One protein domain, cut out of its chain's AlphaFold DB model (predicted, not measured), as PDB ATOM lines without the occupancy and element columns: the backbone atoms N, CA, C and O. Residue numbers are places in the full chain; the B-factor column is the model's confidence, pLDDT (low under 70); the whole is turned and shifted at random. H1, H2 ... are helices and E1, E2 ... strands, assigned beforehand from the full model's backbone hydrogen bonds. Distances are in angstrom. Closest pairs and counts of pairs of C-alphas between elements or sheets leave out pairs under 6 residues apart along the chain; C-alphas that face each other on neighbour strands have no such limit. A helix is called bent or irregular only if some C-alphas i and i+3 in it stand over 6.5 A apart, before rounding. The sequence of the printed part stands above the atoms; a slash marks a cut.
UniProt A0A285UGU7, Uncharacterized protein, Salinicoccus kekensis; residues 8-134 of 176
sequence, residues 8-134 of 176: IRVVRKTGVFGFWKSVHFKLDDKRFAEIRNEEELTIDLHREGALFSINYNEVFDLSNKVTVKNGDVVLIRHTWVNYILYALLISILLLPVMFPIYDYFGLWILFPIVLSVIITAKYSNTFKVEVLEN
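AT A GLANCE: This is residues 8 to 134 of the 176 residues of an uncharacterized protein of Salinicoccus kekensis (UniProt A0A285UGU7). A small head of two strongly twisted four-stranded sheets, face to face as a sandwich, has a long arm of two helices, H2 and H4, running side by side and opposite ways away from it, with the short H3 at the far turn. The arm makes much of the length, and H1 is a short turn at the head. The printed part has 127 residues, with four named helices and eight named strands that follow each other along the chain as E1 H1 E2 E3 E4 E5 E6 E7 H2 H3 H4 E8; helices hold 44 and strands 41 of the 127 printed residues. The class is mixed, helices and strands; one sheet, E4 E1 E7 E8, is mixed and the other, E3 E2 E5 E6, antiparallel. The whole is loose, with a radius of gyration of the C-alphas of 18.4 A and spans of 63 by 26 by 22 A.

HOW THE PARTS SIT: E1, residues 8 to 12, is antiparallel to E4, residues 40 to 44, with N 10 and O 41 at 2.8 A, and parallel to E7, residues 73 to 78, with N 11 and O 74 at 2.8 A. E7 is antiparallel to E8, residues 127 to 131, with N 75 and O 130 at 2.8 A. H1, residues 15 to 18, only grazes this sheet. E2, residues 23 to 27, and E3, residues 30 to 35, form a hairpin, with N 25 and O 33 at 3.0 A. E2 is antiparallel to E5, residues 50 to 55, with N 26 and O 53 at 2.8 A. E5 and E6, residues 66 to 68, form a hairpin, with N 52 and O 66 at 2.8 A. Between the two sheets, the closest C-alphas of E6 and E8 are those of Val 66 and Val 129, 6.9 A apart. H2, residues 80 to 98, touches H4, residues 107 to 123, at a shallow tilt of 9 degrees, opposite ways; their closest C-alphas, of Asn 82 and Ala 121, are 6.6 A apart. H3, residues 102 to 105, is close to H2 but not clearly touching, with C-alphas 96 and 102 at 7.3 A, and meets H4 only through their link. O i to N i+4 pairs within hydrogen-bond range number 13 of 15 in H2 and 10 of 13 in H4; H1 and H3 are too short for such a pair.

IN THESE COORDINATES: E1 begins at C-alpha 8, (-7.704, 23.091, 14.548). E3 is 15.1 A long, E5 15.3 A and E7 16.7 A. H2 is 26.6 A long and ends at C-alpha 98, (-55.163, 17.557, 2.480); H4 is 25.1 A long. Both are only just irregular: C-alphas 93 and 96, and 109 and 112, are each 6.7 A apart. E8 ends at C-alpha 131, (-11.920, 20.335, 5.824).

THE WHOLE: The C-alphas of Arg 47 and Asp 103, the two farthest apart, are 63.4 A apart. The printed part has no cut and no long link. Mean pLDDT of the printed part is 74.2; 35 residues are under 70, among them 56 to 62, 96 to 108 and 121 to 127.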
ATOM      1  N   ILE A   8      -6.695  23.042  15.611       82.81
ATOM      2  CA  ILE A   8      -7.704  23.091  14.548       82.81
ATOM      3  C   ILE A   8      -8.841  23.993  14.980       82.81
ATOM      4  O   ILE A   8      -9.148  24.103  16.171       82.81
ATOM      5  N   ARG A   9      -9.513  24.592  14.002       81.94
ATOM      6  CA  ARG A   9     -10.745  25.341  14.241       81.94
ATOM      7  C   ARG A   9     -11.928  24.519  13.767       81.94
ATOM      8  O   ARG A   9     -12.039  24.219  12.588       81.94
ATOM      9  N   VAL A  10     -12.827  24.158  14.665       83.12
ATOM     10  CA  VAL A  10     -14.056  23.436  14.344       83.12
ATOM     11  C   VAL A  10     -15.198  24.436  14.289       83.12
ATOM     12  O   VAL A  10     -15.420  25.178  15.239       83.12
ATOM     13  N   VAL A  11     -15.924  24.453  13.180       84.38
ATOM     14  CA  VAL A  11     -17.036  25.366  12.930       84.38
ATOM     15  C   VAL A  11     -18.274  24.544  12.616       84.38
ATOM     16  O   VAL A  11     -18.278  23.726  11.691       84.38
ATOM     17  N   ARG A  12     -19.361  24.776  13.354       81.88
ATOM     18  CA  ARG A  12     -20.635  24.099  13.099       81.88
ATOM     19  C   ARG A  12     -21.631  25.024  12.415       81.88
ATOM     20  O   ARG A  12     -22.159  25.943  13.026       81.88
ATOM     21  N   LYS A  13     -21.971  24.725  11.158       81.62
ATOM     22  CA  LYS A  13     -22.998  25.446  10.385       81.62
ATOM     23  C   LYS A  13     -24.113  24.494   9.983       81.62
ATOM     24  O   LYS A  13     -24.186  24.032   8.847       81.62
ATOM     25  N   THR A  14     -24.981  24.191  10.942       73.94
ATOM     26  CA  THR A  14     -26.130  23.293  10.739       73.94
ATOM     27  C   THR A  14     -27.453  24.038  10.512       73.94
ATOM     28  O   THR A  14     -28.468  23.403  10.233       73.94
ATOM     29  N   GLY A  15     -27.437  25.378  10.546       72.69
ATOM     30  CA  GLY A  15     -28.600  26.230  10.278       72.69
ATOM     31  C   GLY A  15     -29.746  25.993  11.265       72.69
ATOM     32  O   GLY A  15     -29.538  25.443  12.346       72.69
ATOM     33  N   VAL A  16     -30.972  26.361  10.884       68.44
ATOM     34  CA  VAL A  16     -32.174  26.235  11.740       68.44
ATOM     35  C   VAL A  16     -32.446  24.803  12.223       68.44
ATOM     36  O   VAL A  16     -32.948  24.609  13.326       68.44
ATOM     37  N   PHE A  17     -32.038  23.790  11.455       64.19
ATOM     38  CA  PHE A  17     -32.218  22.378  11.808       64.19
ATOM     39  C   PHE A  17     -31.224  21.879  12.868       64.19
ATOM     40  O   PHE A  17     -31.480  20.890  13.549       64.19
ATOM     41  N   GLY A  18     -30.102  22.578  13.048       58.56
ATOM     42  CA  GLY A  18     -29.089  22.237  14.043       58.56
ATOM     43  C   GLY A  18     -29.314  22.841  15.425       58.56
ATOM     44  O   GLY A  18     -28.597  22.476  16.356       58.56
ATOM     45  N   PHE A  19     -30.272  23.760  15.568       57.16
ATOM     46  CA  PHE A  19     -30.427  24.607  16.755       57.16
ATOM     47  C   PHE A  19     -30.645  23.819  18.053       57.16
ATOM     48  O   PHE A  19     -30.200  24.244  19.117       57.16
ATOM     49  N   TRP A  20     -31.302  22.660  17.978       58.69
ATOM     50  CA  TRP A  20     -31.888  22.053  19.170       58.69
ATOM     51  C   TRP A  20     -30.979  21.091  19.939       58.69
ATOM     52  O   TRP A  20     -31.283  20.743  21.078       58.69
ATOM     53  N   LYS A  21     -29.859  20.655  19.351       70.69
ATOM     54  CA  LYS A  21     -28.971  19.693  20.010       70.69
ATOM     55  C   LYS A  21     -27.507  19.985  19.736       70.69
ATOM     56  O   LYS A  21     -27.086  20.132  18.587       70.69
ATOM     57  N   SER A  22     -26.726  20.049  20.796       73.06
ATOM     58  CA  SER A  22     -25.272  20.019  20.763       73.06
ATOM     59  C   SER A  22     -24.771  18.620  20.368       73.06
ATOM     60  O   SER A  22     -25.482  17.623  20.516       73.06
ATOM     61  N   VAL A  23     -23.600  18.553  19.730       75.31
ATOM     62  CA  VAL A  23     -23.051  17.291  19.210       75.31
ATOM     63  C   VAL A  23     -21.673  17.039  19.790       75.31
ATOM     64  O   VAL A  23     -20.835  17.939  19.819       75.31
ATOM     65  N   HIS A  24     -21.441  15.807  20.233       82.12
ATOM     66  CA  HIS A  24     -20.123  15.374  20.672       82.12
ATOM     67  C   HIS A  24     -19.276  15.003  19.464       82.12
ATOM     68  O   HIS A  24     -19.760  14.390  18.510       82.12
ATOM     69  N   PHE A  25     -17.996  15.328  19.521       79.88
ATOM     70  CA  PHE A  25     -17.043  14.893  18.512       79.88
ATOM     71  C   PHE A  25     -15.894  14.119  19.154       79.88
ATOM     72  O   PHE A  25     -15.564  14.272  20.339       79.88
ATOM     73  N   LYS A  26     -15.317  13.234  18.350       82.06
ATOM     74  CA  LYS A  26     -14.156  12.433  18.687       82.06
ATOM     75  C   LYS A  26     -12.950  12.953  17.925       82.06
ATOM     76  O   LYS A  26     -13.031  13.245  16.732       82.06
ATOM     77  N   LEU A  27     -11.839  13.028  18.641       80.81
ATOM     78  CA  LEU A  27     -10.518  13.200  18.069       80.81
ATOM     79  C   LEU A  27      -9.734  11.936  18.411       80.81
ATOM     80  O   LEU A  27      -9.592  11.597  19.584       80.81
ATOM     81  N   ASP A  28      -9.267  11.227  17.388       78.06
ATOM     82  CA  ASP A  28      -8.513   9.983  17.553       78.06
ATOM     83  C   ASP A  28      -9.263   8.910  18.371       78.06
ATOM     84  O   ASP A  28      -8.757   8.353  19.344       78.06
ATOM     85  N   ASP A  29     -10.539   8.710  18.023       71.06
ATOM     86  CA  ASP A  29     -11.500   7.813  18.682       71.06
ATOM     87  C   ASP A  29     -11.789   8.108  20.174       71.06
ATOM     88  O   ASP A  29     -12.632   7.444  20.786       71.06
ATOM     89  N   LYS A  30     -11.208   9.171  20.748       75.50
ATOM     90  CA  LYS A  30     -11.529   9.671  22.093       75.50
ATOM     91  C   LYS A  30     -12.532  10.813  22.023       75.50
ATOM     92  O   LYS A  30     -12.366  11.754  21.247       75.50
ATOM     93  N   ARG A  31     -13.577  10.757  22.858       68.94
ATOM     94  CA  ARG A  31     -14.503  11.887  23.029       68.94
ATOM     95  C   ARG A  31     -13.726  13.073  23.581       68.94
ATOM     96  O   ARG A  31     -13.076  12.939  24.613       68.94
ATOM     97  N   PHE A  32     -13.799  14.199  22.883       73.50
ATOM     98  CA  PHE A  32     -12.980  15.356  23.220       73.50
ATOM     99  C   PHE A  32     -13.829  16.495  23.774       73.50
ATOM    100  O   PHE A  32     -13.605  16.933  24.897       73.50
ATOM    101  N   ALA A  33     -14.836  16.940  23.022       79.06
ATOM    102  CA  ALA A  33     -15.760  17.957  23.501       79.06
ATOM    103  C   ALA A  33     -17.102  17.913  22.756       79.06
ATOM    104  O   ALA A  33     -17.400  17.004  21.974       79.06
ATOM    105  N   GLU A  34     -17.921  18.911  23.051       82.31
ATOM    106  CA  GLU A  34     -19.240  19.140  22.497       82.31
ATOM    107  C   GLU A  34     -19.272  20.507  21.803       82.31
ATOM    108  O   GLU A  34     -18.622  21.440  22.266       82.31
ATOM    109  N   ILE A  35     -19.993  20.617  20.684       81.31
ATOM    110  CA  ILE A  35     -20.124  21.866  19.921       81.31
ATOM    111  C   ILE A  35     -21.594  22.164  19.597       81.31
ATOM    112  O   ILE A  35     -22.351  21.306  19.110       81.31
ATOM    113  N   ARG A  36     -22.024  23.393  19.881       80.38
ATOM    114  CA  ARG A  36     -23.373  23.905  19.609       80.38
ATOM    115  C   ARG A  36     -23.483  24.431  18.181       80.38
ATOM    116  O   ARG A  36     -22.504  24.580  17.457       80.38
ATOM    117  N   ASN A  37     -24.716  24.639  17.732       79.25
ATOM    118  CA  ASN A  37     -24.966  25.216  16.416       79.25
ATOM    119  C   ASN A  37     -24.406  26.641  16.336       79.25
ATOM    120  O   ASN A  37     -24.580  27.396  17.287       79.25
ATOM    121  N   GLU A  38     -23.780  26.980  15.208       79.12
ATOM    122  CA  GLU A  38     -23.147  28.286  14.945       79.12
ATOM    123  C   GLU A  38     -21.980  28.628  15.878       79.12
ATOM    124  O   GLU A  38     -21.477  29.747  15.872       79.12
ATOM    125  N   GLU A  39     -21.502  27.645  16.639       79.31
ATOM    126  CA  GLU A  39     -20.330  27.788  17.486       79.31
ATOM    127  C   GLU A  39     -19.047  27.495  16.699       79.31
ATOM    128  O   GLU A  39     -19.003  26.631  15.810       79.31
ATOM    129  N   GLU A  40     -17.993  28.225  17.061       83.19
ATOM    130  CA  GLU A  40     -16.626  27.990  16.617       83.19
ATOM    131  C   GLU A  40     -15.773  27.613  17.828       83.19
ATOM    132  O   GLU A  40     -15.720  28.345  18.815       83.19
ATOM    133  N   LEU A  41     -15.084  26.478  17.746       83.25
ATOM    134  CA  LEU A  41     -14.221  25.978  18.807       83.25
ATOM    135  C   LEU A  41     -12.807  25.778  18.268       83.25
ATOM    136  O   LEU A  41     -12.616  25.139  17.237       83.25
ATOM    137  N   THR A  42     -11.805  26.297  18.973       81.56
ATOM    138  CA  THR A  42     -10.397  25.998  18.673       81.56
ATOM    139  C   THR A  42      -9.920  24.893  19.600       81.56
ATOM    140  O   THR A  42     -10.108  24.979  20.811       81.56
ATOM    141  N   ILE A  43      -9.334  23.844  19.031       80.62
ATOM    142  CA  ILE A  43      -8.957  22.629  19.752       80.62
ATOM    143  C   ILE A  43      -7.485  22.357  19.526       80.62
ATOM    144  O   ILE A  43      -7.027  22.395  18.388       80.62
ATOM    145  N   ASP A  44      -6.770  22.025  20.594       81.06
ATOM    146  CA  ASP A  44      -5.367  21.649  20.508       81.06
ATOM    147  C   ASP A  44      -5.201  20.195  20.049       81.06
ATOM    148  O   ASP A  44      -5.825  19.276  20.588       81.06
ATOM    149  N   LEU A  45      -4.327  19.975  19.070       77.75
ATOM    150  CA  LEU A  45      -3.976  18.649  18.582       77.75
ATOM    151  C   LEU A  45      -2.766  18.117  19.333       77.75
ATOM    152  O   LEU A  45      -1.739  18.779  19.454       77.75
ATOM    153  N   HIS A  46      -2.870  16.859  19.750       74.88
ATOM    154  CA  HIS A  46      -1.735  16.103  20.273       74.88
ATOM    155  C   HIS A  46      -0.804  15.579  19.169       74.88
ATOM    156  O   HIS A  46       0.364  15.314  19.437       74.88
ATOM    157  N   ARG A  47      -1.314  15.393  17.942       77.19
ATOM    158  CA  ARG A  47      -0.562  14.860  16.797       77.19
ATOM    159  C   ARG A  47      -1.125  15.348  15.466       77.19
ATOM    160  O   ARG A  47      -2.332  15.560  15.357       77.19
ATOM    161  N   GLU A  48      -0.269  15.462  14.456       74.56
ATOM    162  CA  GLU A  48      -0.710  15.660  13.072       74.56
ATOM    163  C   GLU A  48      -1.381  14.391  12.527       74.56
ATOM    164  O   GLU A  48      -0.985  13.273  12.860       74.56
ATOM    165  N   GLY A  49      -2.412  14.557  11.694       72.81
ATOM    166  CA  GLY A  49      -3.128  13.432  11.089       72.81
ATOM    167  C   GLY A  49      -4.154  12.765  12.010       72.81
ATOM    168  O   GLY A  49      -4.510  11.608  11.799       72.81
ATOM    169  N   ALA A  50      -4.634  13.469  13.037       77.94
ATOM    170  CA  ALA A  50      -5.693  12.957  13.897       77.94
ATOM    171  C   ALA A  50      -6.989  12.724  13.097       77.94
ATOM    172  O   ALA A  50      -7.320  13.488  12.187       77.94
ATOM    173  N   LEU A  51      -7.735  11.670  13.436       77.88
ATOM    174  CA  LEU A  51      -9.048  11.410  12.847       77.88
ATOM    175  C   LEU A  51     -10.117  12.188  13.610       77.88
ATOM    176  O   LEU A  51     -10.262  12.024  14.821       77.88
ATOM    177  N   PHE A  52     -10.874  13.008  12.892       82.38
ATOM    178  CA  PHE A  52     -12.005  13.763  13.411       82.38
ATOM    179  C   PHE A  52     -13.320  13.120  12.961       82.38
ATOM    180  O   PHE A  52     -13.526  12.894  11.764       82.38
ATOM    181  N   SER A  53     -14.227  12.858  13.904       79.00
ATOM    182  CA  SER A  53     -15.599  12.414  13.626       79.00
ATOM    183  C   SER A  53     -16.593  13.004  14.621       79.00
ATOM    184  O   SER A  53     -16.244  13.373  15.739       79.00
ATOM    185  N   ILE A  54     -17.859  13.086  14.229       79.50
ATOM    186  CA  ILE A  54     -18.972  13.434  15.115       79.50
ATOM    187  C   ILE A  54     -19.626  12.141  15.561       79.50
ATOM    188  O   ILE A  54     -19.895  11.264  14.742       79.50
ATOM    189  N   ASN A  55     -19.927  12.035  16.849       72.31
ATOM    190  CA  ASN A  55     -20.469  10.817  17.417       72.31
ATOM    191  C   ASN A  55     -21.769  11.088  18.192       72.31
ATOM    192  O   ASN A  55     -21.870  12.069  18.928       72.31
ATOM    193  N   TYR A  56     -22.782  10.226  18.017       59.94
ATOM    194  CA  TYR A  56     -24.028  10.304  18.798       59.94
ATOM    195  C   TYR A  56     -23.877   9.635  20.162       59.94
ATOM    196  O   TYR A  56     -24.520  10.040  21.129       59.94
ATOM    197  N   ASN A  57     -23.073   8.569  20.225       56.44
ATOM    198  CA  ASN A  57     -22.870   7.764  21.423       56.44
ATOM    199  C   ASN A  57     -21.414   7.256  21.486       56.44
ATOM    200  O   ASN A  57     -20.518   7.853  20.915       56.44
ATOM    201  N   GLU A  58     -21.062   6.263  22.300       56.16
ATOM    202  CA  GLU A  58     -19.684   5.729  22.295       56.16
ATOM    203  C   GLU A  58     -19.436   4.831  21.078       56.16
ATOM    204  O   GLU A  58     -18.301   4.722  20.619       56.16
ATOM    205  N   VAL A  59     -20.515   4.288  20.506       56.62
ATOM    206  CA  VAL A  59     -20.494   3.170  19.554       56.62
ATOM    207  C   VAL A  59     -20.797   3.583  18.101       56.62
ATOM    208  O   VAL A  59     -20.383   2.881  17.188       56.62
ATOM    209  N   PHE A  60     -21.467   4.720  17.854       59.69
ATOM    210  CA  PHE A  60     -22.000   5.068  16.522       59.69
ATOM    211  C   PHE A  60     -21.620   6.473  16.044       59.69
ATOM    212  O   PHE A  60     -22.253   7.464  16.421       59.69
ATOM    213  N   ASP A  61     -20.620   6.541  15.161       64.75
ATOM    214  CA  ASP A  61     -20.276   7.770  14.442       64.75
ATOM    215  C   ASP A  61     -21.458   8.232  13.562       64.75
ATOM    216  O   ASP A  61     -22.041   7.450  12.818       64.75
ATOM    217  N   LEU A  62     -21.812   9.515  13.660       69.75
ATOM    218  CA  LEU A  62     -22.857  10.176  12.858       69.75
ATOM    219  C   LEU A  62     -22.308  10.868  11.612       69.75
ATOM    220  O   LEU A  62     -23.067  11.463  10.839       69.75
ATOM    221  N   SER A  63     -20.988  10.883  11.469       71.81
ATOM    222  CA  SER A  63     -20.309  11.504  10.350       71.81
ATOM    223  C   SER A  63     -19.213  10.614   9.807       71.81
ATOM    224  O   SER A  63     -18.707   9.714  10.476       71.81
ATOM    225  N   ASN A  64     -18.760  10.966   8.611       75.31
ATOM    226  CA  ASN A  64     -17.512  10.440   8.086       75.31
ATOM    227  C   ASN A  64     -16.334  10.836   8.990       75.31
ATOM    228  O   ASN A  64     -16.366  11.887   9.641       75.31
ATOM    229  N   LYS A  65     -15.298   9.991   8.992       79.44
ATOM    230  CA  LYS A  65     -14.007  10.281   9.618       79.44
ATOM    231  C   LYS A  65     -13.145  11.067   8.636       79.44
ATOM    232  O   LYS A  65     -13.003  10.656   7.486       79.44
ATOM    233  N   VAL A  66     -12.570  12.180   9.080       78.56
ATOM    234  CA  VAL A  66     -11.682  13.010   8.254       78.56
ATOM    235  C   VAL A  66     -10.356  13.206   8.969       78.56
ATOM    236  O   VAL A  66     -10.322  13.410  10.177       78.56
ATOM    237  N   THR A  67      -9.254  13.107   8.229       81.50
ATOM    238  CA  THR A  67      -7.913  13.370   8.761       81.50
ATOM    239  C   THR A  67      -7.684  14.875   8.822       81.50
ATOM    240  O   THR A  67      -7.883  15.550   7.814       81.50
ATOM    241  N   VAL A  68      -7.273  15.387   9.983       80.25
ATOM    242  CA  VAL A  68      -7.053  16.821  10.215       80.25
ATOM    243  C   VAL A  68      -5.589  17.126  10.537       80.25
ATOM    244  O   VAL A  68      -4.887  16.327  11.170       80.25
ATOM    245  N   LYS A  69      -5.120  18.286  10.084       82.69
ATOM    246  CA  LYS A  69      -3.763  18.816  10.263       82.69
ATOM    247  C   LYS A  69      -3.782  20.137  11.033       82.69
ATOM    248  O   LYS A  69      -4.825  20.752  11.235       82.69
ATOM    249  N   ASN A  70      -2.608  20.560  11.497       80.62
ATOM    250  CA  ASN A  70      -2.452  21.826  12.206       80.62
ATOM    251  C   ASN A  70      -2.846  23.010  11.306       80.62
ATOM    252  O   ASN A  70      -2.304  23.156  10.214       80.62
ATOM    253  N   GLY A  71      -3.747  23.865  11.789       75.75
ATOM    254  CA  GLY A  71      -4.285  24.997  11.037       75.75
ATOM    255  C   GLY A  71      -5.548  24.688  10.231       75.75
ATOM    256  O   GLY A  71      -6.169  25.628   9.733       75.75
ATOM    257  N   ASP A  72      -5.978  23.422  10.152       80.25
ATOM    258  CA  ASP A  72      -7.195  23.068   9.426       80.25
ATOM    259  C   ASP A  72      -8.432  23.677  10.089       80.25
ATOM    260  O   ASP A  72      -8.596  23.696  11.317       80.25
ATOM    261  N   VAL A  73      -9.354  24.120   9.239       81.00
ATOM    262  CA  VAL A  73     -10.703  24.483   9.658       81.00
ATOM    263  C   VAL A  73     -11.638  23.336   9.291       81.00
ATOM    264  O   VAL A  73     -11.755  22.965   8.127       81.00
ATOM    265  N   VAL A  74     -12.304  22.752  10.277       83.81
ATOM    266  CA  VAL A  74     -13.234  21.636  10.108       83.81
ATOM    267  C   VAL A  74     -14.651  22.174  10.128       83.81
ATOM    268  O   VAL A  74     -15.065  22.823  11.085       83.81
ATOM    269  N   LEU A  75     -15.414  21.884   9.084       83.38
ATOM    270  CA  LEU A  75     -16.784  22.329   8.931       83.38
ATOM    271  C   LEU A  75     -17.759  21.177   9.110       83.38
ATOM    272  O   LEU A  75     -17.688  20.158   8.422       83.38
ATOM    273  N   ILE A  76     -18.714  21.387  10.006       82.62
ATOM    274  CA  ILE A  76     -19.793  20.451  10.297       82.62
ATOM    275  C   ILE A  76     -21.078  20.966   9.651       82.62
ATOM    276  O   ILE A  76     -21.548  22.058   9.985       82.62
ATOM    277  N   ARG A  77     -21.664  20.170   8.750       79.06
ATOM    278  CA  ARG A  77     -22.931  20.470   8.059       79.06
ATOM    279  C   ARG A  77     -23.875  19.277   8.070       79.06
ATOM    280  O   ARG A  77     -23.447  18.139   8.228       79.06
ATOM    281  N   HIS A  78     -25.162  19.528   7.850       75.31
ATOM    282  CA  HIS A  78     -26.107  18.452   7.561       75.31
ATOM    283  C   HIS A  78     -25.949  17.941   6.131       75.31
ATOM    284  O   HIS A  78     -25.754  18.701   5.181       75.31
ATOM    285  N   THR A  79     -26.079  16.631   5.978       74.94
ATOM    286  CA  THR A  79     -26.135  15.959   4.679       74.94
ATOM    287  C   THR A  79     -27.449  16.295   3.974       74.94
ATOM    288  O   THR A  79     -28.495  16.350   4.618       74.94
ATOM    289  N   TRP A  80     -27.423  16.457   2.647       72.69
ATOM    290  CA  TRP A  80     -28.623  16.730   1.833       72.69
ATOM    291  C   TRP A  80     -29.731  15.690   2.034       72.69
ATOM    292  O   TRP A  80     -30.909  16.030   2.045       72.69
ATOM    293  N   VAL A  81     -29.343  14.441   2.300       72.75
ATOM    294  CA  VAL A  81     -30.258  13.346   2.646       72.75
ATOM    295  C   VAL A  81     -31.151  13.696   3.841       72.75
ATOM    296  O   VAL A  81     -32.339  13.403   3.807       72.75
ATOM    297  N   ASN A  82     -30.635  14.383   4.868       73.19
ATOM    298  CA  ASN A  82     -31.461  14.763   6.020       73.19
ATOM    299  C   ASN A  82     -32.496  15.820   5.658       73.19
ATOM    300  O   ASN A  82     -33.629  15.724   6.111       73.19
ATOM    301  N   TYR A  83     -32.148  16.782   4.803       74.88
ATOM    302  CA  TYR A  83     -33.117  17.766   4.317       74.88
ATOM    303  C   TYR A  83     -34.256  17.098   3.538       74.88
ATOM    304  O   TYR A  83     -35.416  17.447   3.743       74.88
ATOM    305  N   ILE A  84     -33.945  16.091   2.714       79.69
ATOM    306  CA  ILE A  84     -34.954  15.299   1.994       79.69
ATOM    307  C   ILE A  84     -35.840  14.524   2.978       79.69
ATOM    308  O   ILE A  84     -37.060  14.543   2.840       79.69
ATOM    309  N   LEU A  85     -35.252  13.887   3.995       78.38
ATOM    310  CA  LEU A  85     -36.010  13.162   5.021       78.38
ATOM    311  C   LEU A  85     -36.930  14.090   5.827       78.38
ATOM    312  O   LEU A  85     -38.071  13.722   6.094       78.38
ATOM    313  N   TYR A  86     -36.478  15.300   6.172       76.12
ATOM    314  CA  TYR A  86     -37.320  16.297   6.837       76.12
ATOM    315  C   TYR A  86     -38.461  16.779   5.940       76.12
ATOM    316  O   TYR A  86     -39.596  16.869   6.403       76.12
ATOM    317  N   ALA A  87     -38.187  17.049   4.661       80.94
ATOM    318  CA  ALA A  87     -39.222  17.425   3.703       80.94
ATOM    319  C   ALA A  87     -40.275  16.315   3.567       80.94
ATOM    320  O   ALA A  87     -41.468  16.588   3.667       80.94
ATOM    321  N   LEU A  88     -39.834  15.060   3.445       82.88
ATOM    322  CA  LEU A  88     -40.711  13.894   3.375       82.88
ATOM    323  C   LEU A  88     -41.551  13.734   4.651       82.88
ATOM    324  O   LEU A  88     -42.754  13.500   4.559       82.88
ATOM    325  N   LEU A  89     -40.952  13.920   5.834       81.06
ATOM    326  CA  LEU A  89     -41.670  13.889   7.112       81.06
ATOM    327  C   LEU A  89     -42.795  14.932   7.155       81.06
ATOM    328  O   LEU A  89     -43.918  14.611   7.541       81.06
ATOM    329  N   ILE A  90     -42.504  16.166   6.733       81.50
ATOM    330  CA  ILE A  90     -43.492  17.249   6.665       81.50
ATOM    331  C   ILE A  90     -44.596  16.895   5.664       81.50
ATOM    332  O   ILE A  90     -45.773  17.044   5.981       81.50
ATOM    333  N   SER A  91     -44.243  16.372   4.485       81.44
ATOM    334  CA  SER A  91     -45.225  15.937   3.486       81.44
ATOM    335  C   SER A  91     -46.167  14.867   4.039       81.44
ATOM    336  O   SER A  91     -47.378  14.994   3.885       81.44
ATOM    337  N   ILE A  92     -45.638  13.858   4.738       79.50
ATOM    338  CA  ILE A  92     -46.437  12.793   5.364       79.50
ATOM    339  C   ILE A  92     -47.385  13.362   6.423       79.50
ATOM    340  O   ILE A  92     -48.532  12.930   6.510       79.50
ATOM    341  N   LEU A  93     -46.926  14.338   7.208       76.88
ATOM    342  CA  LEU A  93     -47.743  14.972   8.243       76.88
ATOM    343  C   LEU A  93     -48.878  15.831   7.658       76.88
ATOM    344  O   LEU A  93     -49.914  15.984   8.297       76.88
ATOM    345  N   LEU A  94     -48.702  16.370   6.448       78.75
ATOM    346  CA  LEU A  94     -49.701  17.194   5.758       78.75
ATOM    347  C   LEU A  94     -50.723  16.386   4.946       78.75
ATOM    348  O   LEU A  94     -51.833  16.873   4.731       78.75
ATOM    349  N   LEU A  95     -50.390  15.164   4.515       74.94
ATOM    350  CA  LEU A  95     -51.321  14.258   3.824       74.94
ATOM    351  C   LEU A  95     -52.697  14.140   4.506       74.94
ATOM    352  O   LEU A  95     -53.699  14.304   3.809       74.94
ATOM    353  N   PRO A  96     -52.785  13.913   5.830       69.44
ATOM    354  CA  PRO A  96     -54.073  13.845   6.513       69.44
ATOM    355  C   PRO A  96     -54.883  15.154   6.484       69.44
ATOM    356  O   PRO A  96     -56.107  15.118   6.539       69.44
ATOM    357  N   VAL A  97     -54.224  16.312   6.399       69.94
ATOM    358  CA  VAL A  97     -54.905  17.618   6.314       69.94
ATOM    359  C   VAL A  97     -55.485  17.837   4.915       69.94
ATOM    360  O   VAL A  97     -56.554  18.421   4.771       69.94
ATOM    361  N   MET A  98     -54.784  17.361   3.882       68.75
ATOM    362  CA  MET A  98     -55.163  17.557   2.480       68.75
ATOM    363  C   MET A  98     -56.169  16.526   1.963       68.75
ATOM    364  O   MET A  98     -56.908  16.818   1.025       68.75
ATOM    365  N   PHE A  99     -56.209  15.330   2.554       69.38
ATOM    366  CA  PHE A  99     -57.121  14.273   2.144       69.38
ATOM    367  C   PHE A  99     -57.810  13.664   3.370       69.38
ATOM    368  O   PHE A  99     -57.120  13.150   4.255       69.38
ATOM    369  N   PRO A 100     -59.156  13.633   3.421       66.44
ATOM    370  CA  PRO A 100     -59.909  12.972   4.485       66.44
ATOM    371  C   PRO A 100     -59.852  11.439   4.322       66.44
ATOM    372  O   PRO A 100     -60.859  10.761   4.179       66.44
ATOM    373  N   ILE A 101     -58.646  10.860   4.336       61.81
ATOM    374  CA  ILE A 101     -58.379   9.406   4.261       61.81
ATOM    375  C   ILE A 101     -58.719   8.715   5.606       61.81
ATOM    376  O   ILE A 101     -58.659   7.493   5.749       61.81
ATOM    377  N   TYR A 102     -59.123   9.501   6.604       60.00
ATOM    378  CA  TYR A 102     -59.434   9.072   7.963       60.00
ATOM    379  C   TYR A 102     -60.611   8.109   8.076       60.00
ATOM    380  O   TYR A 102     -60.635   7.329   9.027       60.00
ATOM    381  N   ASP A 103     -61.540   8.137   7.122       64.44
ATOM    382  CA  ASP A 103     -62.823   7.440   7.248       64.44
ATOM    383  C   ASP A 103     -62.706   5.905   7.204       64.44
ATOM    384  O   ASP A 103     -63.610   5.220   7.673       64.44
ATOM    385  N   TYR A 104     -61.593   5.347   6.701       59.94
ATOM    386  CA  TYR A 104     -61.427   3.888   6.556       59.94
ATOM    387  C   TYR A 104     -60.283   3.263   7.370       59.94
ATOM    388  O   TYR A 104     -60.423   2.131   7.825       59.94
ATOM    389  N   PHE A 105     -59.161   3.962   7.573       60.31
ATOM    390  CA  PHE A 105     -57.966   3.388   8.227       60.31
ATOM    391  C   PHE A 105     -57.460   4.195   9.437       60.31
ATOM    392  O   PHE A 105     -56.560   3.742  10.150       60.31
ATOM    393  N   GLY A 106     -58.037   5.376   9.697       66.50
ATOM    394  CA  GLY A 106     -57.570   6.309  10.726       66.50
ATOM    395  C   GLY A 106     -56.116   6.781  10.531       66.50
ATOM    396  O   GLY A 106     -55.413   6.384   9.604       66.50
ATOM    397  N   LEU A 107     -55.619   7.615  11.450       68.31
ATOM    398  CA  LEU A 107     -54.216   8.089  11.463       68.31
ATOM    399  C   LEU A 107     -53.170   6.976  11.593       68.31
ATOM    400  O   LEU A 107     -51.982   7.207  11.362       68.31
ATOM    401  N   TRP A 108     -53.602   5.778  11.977       69.88
ATOM    402  CA  TRP A 108     -52.740   4.647  12.291       69.88
ATOM    403  C   TRP A 108     -51.870   4.204  11.114       69.88
ATOM    404  O   TRP A 108     -50.749   3.753  11.335       69.88
ATOM    405  N   ILE A 109     -52.318   4.406   9.870       70.62
ATOM    406  CA  ILE A 109     -51.538   4.043   8.678       70.62
ATOM    407  C   ILE A 109     -50.273   4.898   8.496       70.62
ATOM    408  O   ILE A 109     -49.296   4.448   7.899       70.62
ATOM    409  N   LEU A 110     -50.251   6.112   9.056       73.62
ATOM    410  CA  LEU A 110     -49.094   7.008   8.988       73.62
ATOM    411  C   LEU A 110     -48.047   6.679  10.055       73.62
ATOM    412  O   LEU A 110     -46.879   7.016   9.886       73.62
ATOM    413  N   PHE A 111     -48.434   5.991  11.132       78.69
ATOM    414  CA  PHE A 111     -47.539   5.638  12.231       78.69
ATOM    415  C   PHE A 111     -46.293   4.842  11.790       78.69
ATOM    416  O   PHE A 111     -45.186   5.283  12.108       78.69
ATOM    417  N   PRO A 112     -46.396   3.733  11.021       77.44
ATOM    418  CA  PRO A 112     -45.210   3.006  10.560       77.44
ATOM    419  C   PRO A 112     -44.346   3.837   9.602       77.44
ATOM    420  O   PRO A 112     -43.123   3.703   9.608       77.44
ATOM    421  N   ILE A 113     -44.960   4.728   8.818       78.25
ATOM    422  CA  ILE A 113     -44.250   5.606   7.882       78.25
ATOM    423  C   ILE A 113     -43.436   6.644   8.665       78.25
ATOM    424  O   ILE A 113     -42.233   6.772   8.452       78.25
ATOM    425  N   VAL A 114     -44.057   7.331   9.625       79.06
ATOM    426  CA  VAL A 114     -43.384   8.305  10.497       79.06
ATOM    427  C   VAL A 114     -42.270   7.633  11.299       79.06
ATOM    428  O   VAL A 114     -41.154   8.149  11.355       79.06
ATOM    429  N   LEU A 115     -42.530   6.449  11.864       82.75
ATOM    430  CA  LEU A 115     -41.530   5.692  12.614       82.75
ATOM    431  C   LEU A 115     -40.332   5.303  11.732       82.75
ATOM    432  O   LEU A 115     -39.187   5.478  12.147       82.75
ATOM    433  N   SER A 116     -40.578   4.844  10.503       76.56
ATOM    434  CA  SER A 116     -39.531   4.510   9.527       76.56
ATOM    435  C   SER A 116     -38.661   5.722   9.173       76.56
ATOM    436  O   SER A 116     -37.432   5.622   9.144       76.56
ATOM    437  N   VAL A 117     -39.269   6.898   8.989       75.81
ATOM    438  CA  VAL A 117     -38.536   8.143   8.713       75.81
ATOM    439  C   VAL A 117     -37.670   8.551   9.906       75.81
ATOM    440  O   VAL A 117     -36.505   8.902   9.718       75.81
ATOM    441  N   ILE A 118     -38.188   8.442  11.134       73.88
ATOM    442  CA  ILE A 118     -37.430   8.745  12.359       73.88
ATOM    443  C   ILE A 118     -36.239   7.792  12.518       73.88
ATOM    444  O   ILE A 118     -35.130   8.239  12.814       73.88
ATOM    445  N   ILE A 119     -36.448   6.490  12.304       74.12
ATOM    446  CA  ILE A 119     -35.386   5.477  12.354       74.12
ATOM    447  C   ILE A 119     -34.330   5.785  11.288       74.12
ATOM    448  O   ILE A 119     -33.143   5.868  11.596       74.12
ATOM    449  N   THR A 120     -34.742   6.050  10.052       71.62
ATOM    450  CA  THR A 120     -33.812   6.356   8.958       71.62
ATOM    451  C   THR A 120     -33.007   7.627   9.237       71.62
ATOM    452  O   THR A 120     -31.800   7.639   9.025       71.62
ATOM    453  N   ALA A 121     -33.629   8.676   9.783       66.44
ATOM    454  CA  ALA A 121     -32.935   9.906  10.172       66.44
ATOM    455  C   ALA A 121     -31.946   9.698  11.335       66.44
ATOM    456  O   ALA A 121     -30.925  10.377  11.411       66.44
ATOM    457  N   LYS A 122     -32.239   8.756  12.240       65.81
ATOM    458  CA  LYS A 122     -31.364   8.372  13.360       65.81
ATOM    459  C   LYS A 122     -30.117   7.608  12.921       65.81
ATOM    460  O   LYS A 122     -29.077   7.775  13.550       65.81
ATOM    461  N   TYR A 123     -30.248   6.742  11.918       64.06
ATOM    462  CA  TYR A 123     -29.182   5.835  11.479       64.06
ATOM    463  C   TYR A 123     -28.484   6.278  10.188       64.06
ATOM    464  O   TYR A 123     -27.480   5.685   9.801       64.06
ATOM    465  N   SER A 124     -28.979   7.315   9.512       61.06
ATOM    466  CA  SER A 124     -28.248   7.950   8.423       61.06
ATOM    467  C   SER A 124     -27.064   8.739   8.988       61.06
ATOM    468  O   SER A 124     -27.143   9.288  10.085       61.06
ATOM    469  N   ASN A 125     -25.963   8.831   8.232       65.69
ATOM    470  CA  ASN A 125     -24.868   9.758   8.533       65.69
ATOM    471  C   ASN A 125     -25.420  11.187   8.523       65.69
ATOM    472  O   ASN A 125     -25.494  11.837   7.473       65.69
ATOM    473  N   THR A 126     -25.890  11.646   9.684       66.12
ATOM    474  CA  THR A 126     -26.676  12.871   9.824       66.12
ATOM    475  C   THR A 126     -25.827  14.114   9.544       66.12
ATOM    476  O   THR A 126     -26.341  15.164   9.135       66.12
ATOM    477  N   PHE A 127     -24.511  13.989   9.735       69.75
ATOM    478  CA  PHE A 127     -23.559  15.074   9.588       69.75
ATOM    479  C   PHE A 127     -22.469  14.740   8.574       69.75
ATOM    480  O   PHE A 127     -21.893  13.653   8.555       69.75
ATOM    481  N   LYS A 128     -22.135  15.731   7.757       78.50
ATOM    482  CA  LYS A 128     -20.970  15.726   6.887       78.50
ATOM    483  C   LYS A 128     -19.899  16.610   7.518       78.50
ATOM    484  O   LYS A 128     -20.162  17.769   7.838       78.50
ATOM    485  N   VAL A 129     -18.718  16.033   7.708       78.94
ATOM    486  CA  VAL A 129     -17.510  16.732   8.155       78.94
ATOM    487  C   VAL A 129     -16.649  16.984   6.924       78.94
ATOM    488  O   VAL A 129     -16.384  16.055   6.162       78.94
ATOM    489  N   GLU A 130     -16.230  18.229   6.718       78.44
ATOM    490  CA  GLU A 130     -15.380  18.641   5.595       78.44
ATOM    491  C   GLU A 130     -14.250  19.551   6.092       78.44
ATOM    492  O   GLU A 130     -14.467  20.378   6.972       78.44
ATOM    493  N   VAL A 131     -13.045  19.426   5.529       80.19
ATOM    494  CA  VAL A 131     -11.920  20.335   5.824       80.19
ATOM    495  C   VAL A 131     -11.952  21.507   4.842       80.19
ATOM    496  O   VAL A 131     -11.999  21.312   3.627       80.19
ATOM    497  N   LEU A 132     -11.946  22.731   5.369       70.44
ATOM    498  CA  LEU A 132     -12.166  23.972   4.626       70.44
ATOM    499  C   LEU A 132     -11.066  24.270   3.601       70.44
ATOM    500  O   LEU A 132     -11.382  24.869   2.579       70.44
ATOM    501  N   GLU A 133      -9.818  23.833   3.809       62.97
ATOM    502  CA  GLU A 133      -8.762  23.951   2.783       62.97
ATOM    503  C   GLU A 133      -9.178  23.264   1.475       62.97
ATOM    504  O   GLU A 133      -8.982  23.805   0.388       62.97
ATOM    505  N   ASN A 134      -9.852  22.115   1.581       59.66
ATOM    506  CA  ASN A 134     -10.375  21.384   0.433       59.66
ATOM    507  C   ASN A 134     -11.591  22.098  -0.189       59.66
ATOM    508  O   ASN A 134     -11.765  22.076  -1.403       59.66
TER     509      ASN A 134